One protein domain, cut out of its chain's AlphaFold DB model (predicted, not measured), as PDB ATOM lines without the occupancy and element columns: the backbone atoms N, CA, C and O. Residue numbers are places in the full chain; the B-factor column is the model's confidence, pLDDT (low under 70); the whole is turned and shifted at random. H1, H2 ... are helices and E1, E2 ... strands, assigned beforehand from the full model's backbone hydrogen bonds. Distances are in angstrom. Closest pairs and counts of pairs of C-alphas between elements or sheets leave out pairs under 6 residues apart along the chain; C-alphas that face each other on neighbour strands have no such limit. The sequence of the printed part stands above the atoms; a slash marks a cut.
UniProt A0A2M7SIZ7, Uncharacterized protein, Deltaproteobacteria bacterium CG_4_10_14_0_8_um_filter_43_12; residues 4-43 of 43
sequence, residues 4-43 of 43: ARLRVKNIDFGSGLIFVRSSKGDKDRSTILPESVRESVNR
ATOM      1  N   ALA A   4     182.355 225.918 245.288       90.31
ATOM      2  CA  ALA A   4     183.205 225.383 244.216       90.31
ATOM      3  C   ALA A   4     183.752 226.455 243.250       90.31
ATOM      4  O   ALA A   4     184.648 226.177 242.459       90.31
ATOM      5  N   ARG A   5     183.191 227.672 243.273       90.50
ATOM      6  CA  ARG A   5     183.610 228.806 242.433       90.50
ATOM      7  C   ARG A   5     184.313 229.903 243.228       90.50
ATOM      8  O   ARG A   5     184.699 230.916 242.635       90.50
ATOM      9  N   LEU A   6     184.454 229.735 244.542       92.88
ATOM     10  CA  LEU A   6     185.130 230.699 245.392       92.88
ATOM     11  C   LEU A   6     186.603 230.796 244.979       92.88
ATOM     12  O   LEU A   6     187.260 229.793 244.712       92.88
ATOM     13  N   ARG A   7     187.115 232.022 244.886       92.12
ATOM     14  CA  ARG A   7     188.501 232.301 244.497       92.12
ATOM     15  C   ARG A   7     189.212 232.991 245.648       92.12
ATOM     16  O   ARG A   7     188.581 233.769 246.355       92.12
ATOM     17  N   VAL A   8     190.527 232.802 245.752       92.00
ATOM     18  CA  VAL A   8     191.369 233.459 246.772       92.00
ATOM     19  C   VAL A   8     191.174 234.979 246.773       92.00
ATOM     20  O   VAL A   8     190.976 235.572 247.822       92.00
ATOM     21  N   LYS A   9     191.081 235.605 245.590       93.56
ATOM     22  CA  LYS A   9     190.828 237.052 245.443       93.56
ATOM     23  C   LYS A   9     189.497 237.554 246.026       93.56
ATOM     24  O   LYS A   9     189.269 238.755 246.065       93.56
ATOM     25  N   ASN A  10     188.582 236.649 246.367       93.75
ATOM     26  CA  ASN A  10     187.293 236.993 246.954       93.75
ATOM     27  C   ASN A  10     187.332 236.962 248.494       93.75
ATOM     28  O   ASN A  10     186.300 237.207 249.116       93.75
ATOM     29  N   ILE A  11     188.470 236.620 249.100       94.25
ATOM     30  CA  ILE A  11     188.668 236.620 250.549       94.25
ATOM     31  C   ILE A  11     189.374 237.925 250.919       94.25
ATOM     32  O   ILE A  11     190.476 238.191 250.446       94.25
ATOM     33  N   ASP A  12     188.728 238.735 251.753       93.88
ATOM     34  CA  ASP A  12     189.301 239.956 252.310       93.88
ATOM     35  C   ASP A  12     189.739 239.697 253.753       93.88
ATOM     36  O   ASP A  12     188.931 239.643 254.685       93.88
ATOM     37  N   PHE A  13     191.048 239.524 253.930       92.19
ATOM     38  CA  PHE A  13     191.656 239.323 255.240       92.19
ATOM     39  C   PHE A  13     191.721 240.611 256.068       92.19
ATOM     40  O   PHE A  13     191.787 240.531 257.291       92.19
ATOM     41  N   GLY A  14     191.703 241.791 255.444       92.12
ATOM     42  CA  GLY A  14     191.721 243.067 256.158       92.12
ATOM     43  C   GLY A  14     190.403 243.316 256.885       92.12
ATOM     44  O   GLY A  14     190.403 243.664 258.063       92.12
ATOM     45  N   SER A  15     189.280 243.069 256.203       94.44
ATOM     46  CA  SER A  15     187.938 243.262 256.761       94.44
ATOM     47  C   SER A  15     187.313 242.000 257.367       94.44
ATOM     48  O   SER A  15     186.218 242.080 257.920       94.44
ATOM     49  N   GLY A  16     187.938 240.827 257.213       94.94
ATOM     50  CA  GLY A  16     187.386 239.550 257.678       94.94
ATOM     51  C   GLY A  16     186.114 239.140 256.930       94.94
ATOM     52  O   GLY A  16     185.156 238.672 257.548       94.94
ATOM     53  N   LEU A  17     186.074 239.330 255.606       96.44
ATOM     54  CA  LEU A  17     184.900 239.040 254.774       96.44
ATOM     55  C   LEU A  17     185.214 238.075 253.627       96.44
ATOM     56  O   LEU A  17     186.310 238.050 253.074       96.44
ATOM     57  N   ILE A  18     184.202 237.314 253.220       95.94
ATOM     58  CA  ILE A  18     184.204 236.474 252.022       95.94
ATOM     59  C   ILE A  18     183.153 237.021 251.059       95.94
ATOM     60  O   ILE A  18     181.975 237.117 251.405       95.94
ATOM     61  N   PHE A  19     183.561 237.338 249.833       95.56
ATOM     62  CA  PHE A  19     182.674 237.798 248.769       95.56
ATOM     63  C   PHE A  19     182.207 236.629 247.893       95.56
ATOM     64  O   PHE A  19     182.999 235.946 247.240       95.56
ATOM     65  N   VAL A  20     180.897 236.418 247.819       94.31
ATOM     66  CA  VAL A  20     180.279 235.425 246.936       94.31
ATOM     67  C   VAL A  20     179.727 236.146 245.711       94.31
ATOM     68  O   VAL A  20     178.799 236.951 245.811       94.31
ATOM     69  N   ARG A  21     180.338 235.874 244.553       93.00
ATOM     70  CA  ARG A  21     179.982 236.492 243.270       93.00
ATOM     71  C   ARG A  21     178.922 235.682 242.534       93.00
ATOM     72  O   ARG A  21     178.980 234.450 242.579       93.00
ATOM     73  N   SER A  22     178.003 236.360 241.843       87.31
ATOM     74  CA  SER A  22     176.904 235.725 241.090       87.31
ATOM     75  C   SER A  22     176.135 234.702 241.935       87.31
ATOM     76  O   SER A  22     175.964 233.536 241.563       87.31
ATOM     77  N   SER A  23     175.709 235.140 243.121       82.44
ATOM     78  CA  SER A  23     174.866 234.352 244.021       82.44
ATOM     79  C   SER A  23     173.426 234.308 243.486       82.44
ATOM     80  O   SER A  23     173.158 234.603 242.318       82.44
ATOM     81  N   LYS A  24     172.451 233.933 244.323       86.19
ATOM     82  CA  LYS A  24     171.036 233.890 243.924       86.19
ATOM     83  C   LYS A  24     170.583 235.201 243.256       86.19
ATOM     84  O   LYS A  24     170.673 236.272 243.850       86.19
ATOM     85  N   GLY A  25     170.038 235.078 242.045       87.38
ATOM     86  CA  GLY A  25     169.561 236.217 241.253       87.38
ATOM     87  C   GLY A  25     170.679 237.063 240.642       87.38
ATOM     88  O   GLY A  25     170.454 238.244 240.414       87.38
ATOM     89  N   ASP A  26     171.861 236.471 240.441       84.56
ATOM     90  CA  ASP A  26     173.069 237.126 239.919       84.56
ATOM     91  C   ASP A  26     173.518 238.331 240.759       84.56
ATOM     92  O   ASP A  26     174.048 239.325 240.272       84.56
ATOM     93  N   LYS A  27     173.268 238.241 242.068       89.25
ATOM     94  CA  LYS A  27     173.650 239.267 243.033       89.25
ATOM     95  C   LYS A  27     174.918 238.868 243.757       89.25
ATOM     96  O   LYS A  27     175.092 237.717 244.158       89.25
ATOM     97  N   ASP A  28     175.762 239.853 243.996       92.00
ATOM     98  CA  ASP A  28     176.896 239.693 244.886       92.00
ATOM     99  C   ASP A  28     176.446 239.819 246.341       92.00
ATOM    100  O   ASP A  28     175.543 240.590 246.675       92.00
ATOM    101  N   ARG A  29     177.086 239.052 247.223       93.12
ATOM    102  CA  ARG A  29     176.904 239.161 248.675       93.12
ATOM    103  C   ARG A  29     178.233 238.969 249.387       93.12
ATOM    104  O   ARG A  29     179.152 238.359 248.843       93.12
ATOM    105  N   SER A  30     178.309 239.436 250.623       95.12
ATOM    106  CA  SER A  30     179.404 239.125 251.535       95.12
ATOM    107  C   SER A  30     178.912 238.275 252.705       95.12
ATOM    108  O   SER A  30     177.721 238.229 253.027       95.12
ATOM    109  N   THR A  31     179.839 237.556 253.323       94.62
ATOM    110  CA  THR A  31     179.659 236.910 254.623       94.62
ATOM    111  C   THR A  31     180.951 237.016 255.430       94.62
ATOM    112  O   THR A  31     181.968 237.462 254.906       94.62
ATOM    113  N   ILE A  32     180.907 236.646 256.703       96.38
ATOM    114  CA  ILE A  32     182.042 236.741 257.623       96.38
ATOM    115  C   ILE A  32     183.055 235.641 257.274       96.38
ATOM    116  O   ILE A  32     182.660 234.499 257.036       96.38
ATOM    117  N   LEU A  33     184.347 235.976 257.258       95.56
ATOM    118  CA  LEU A  33     185.443 235.013 257.352       95.56
ATOM    119  C   LEU A  33     185.639 234.659 258.837       95.56
ATOM    120  O   LEU A  33     186.095 235.515 259.595       95.56
ATOM    121  N   PRO A  34     185.299 233.438 259.287       94.31
ATOM    122  CA  PRO A  34     185.497 233.058 260.682       94.31
ATOM    123  C   PRO A  34     186.987 233.014 261.031       94.31
ATOM    124  O   PRO A  34     187.784 232.458 260.272       94.31
ATOM    125  N   GLU A  35     187.357 233.524 262.207       90.88
ATOM    126  CA  GLU A  35     188.760 233.586 262.649       90.88
ATOM    127  C   GLU A  35     189.409 232.192 262.728       90.88
ATOM    128  O   GLU A  35     190.554 232.013 262.327       90.88
ATOM    129  N   SER A  36     188.639 231.168 263.117       91.00
ATOM    130  CA  SER A  36     189.093 229.768 263.146       91.00
ATOM    131  C   SER A  36     189.523 229.223 261.781       91.00
ATOM    132  O   SER A  36     190.305 228.278 261.710       91.00
ATOM    133  N   VAL A  37     189.009 229.796 260.691       89.44
ATOM    134  CA  VAL A  37     189.372 229.422 259.319       89.44
ATOM    135  C   VAL A  37     190.431 230.373 258.770       89.44
ATOM    136  O   VAL A  37     191.255 229.962 257.963       89.44
ATOM    137  N   ARG A  38     190.471 231.627 259.228       88.50
ATOM    138  CA  ARG A  38     191.442 232.633 258.781       88.50
ATOM    139  C   ARG A  38     192.886 232.145 258.880       88.50
ATOM    140  O   ARG A  38     193.648 232.327 257.934       88.50
ATOM    141  N   GLU A  39     193.250 231.504 259.986       84.56
ATOM    142  CA  GLU A  39     194.605 230.976 260.181       84.56
ATOM    143  C   GLU A  39     194.955 229.830 259.223       84.56
ATOM    144  O   GLU A  39     196.123 229.655 258.882       84.56
ATOM    145  N   SER A  40     193.967 229.050 258.767       84.94
ATOM    146  CA  SER A  40     194.211 227.906 257.883       84.94
ATOM    147  C   SER A  40     194.354 228.303 256.414       84.94
ATOM    148  O   SER A  40     195.109 227.659 255.693       84.94
ATOM    149  N   VAL A  41     193.677 229.371 255.975       83.00
ATOM    150  CA  VAL A  41     193.766 229.888 254.593       83.00
ATOM    151  C   VAL A  41     194.829 230.973 254.387       83.00
ATOM    152  O   VAL A  41     195.050 231.379 253.251       83.00
ATOM    153  N   ASN A  42     195.484 231.439 255.454       75.81
ATOM    154  CA  ASN A  42     196.579 232.418 255.397       75.81
ATOM    155  C   ASN A  42     197.974 231.790 255.628       75.81
ATOM    156  O   ASN A  42     198.906 232.487 256.025       75.81
ATOM    157  N   ARG A  43     198.108 230.473 255.429       64.00
ATOM    158  CA  ARG A  43     199.383 229.738 255.429       64.00
ATOM    159  C   ARG A  43     199.805 229.407 254.006       64.00
ATOM    160  O   ARG A  43     201.029 229.426 253.766       64.00
TER     161      ARG A  43
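This is residues 4 to 43 of the 43 residues of an uncharacterized protein of Deltaproteobacteria bacterium CG_4_10_14_0_8_um_filter_43_12 (UniProt A0A2M7SIZ7). There is little regular structure: a two-stranded hairpin, E1 and E2, with its loop at one end of the long axis and the short helix H1 at the other. Residues 11 to 12 of the unnamed opening stretch pair with E1, antiparallel. The 40 printed residues hold E1, E2 and H1 in that order, a mixed class with 15 residues in named elements. The outline is elongated, 32 by 17 by 14 A, and only just compact, close to loose, with a radius of gyration of the C-alphas of 10.6 A.

E1, residues 17 to 20, begins at C-alpha 17 (184.900, 239.040, 254.774) and is 9.8 A long. E2, residues 29 to 32, is 10.6 A long. H1, residues 35 to 41, is 10.2 A long and ends at C-alpha 41 (193.766, 229.888, 254.593).

E1 and E2 are an antiparallel hairpin at 147 degrees, with N 18 and O 31 2.8 A apart, within hydrogen-bond range. H1 is apart from E1. In H1, 1 of 3 O i to N i+4 pairs and 2 of 4 O i to N i+3 pairs are within range.

The C-alphas farthest apart, of Gly 25 and Arg 43, are 33.6 A apart. The printed part has no cut. The link E1 to E2 is short, E2 to H1 tight. Residue 43 alone has pLDDT under 70.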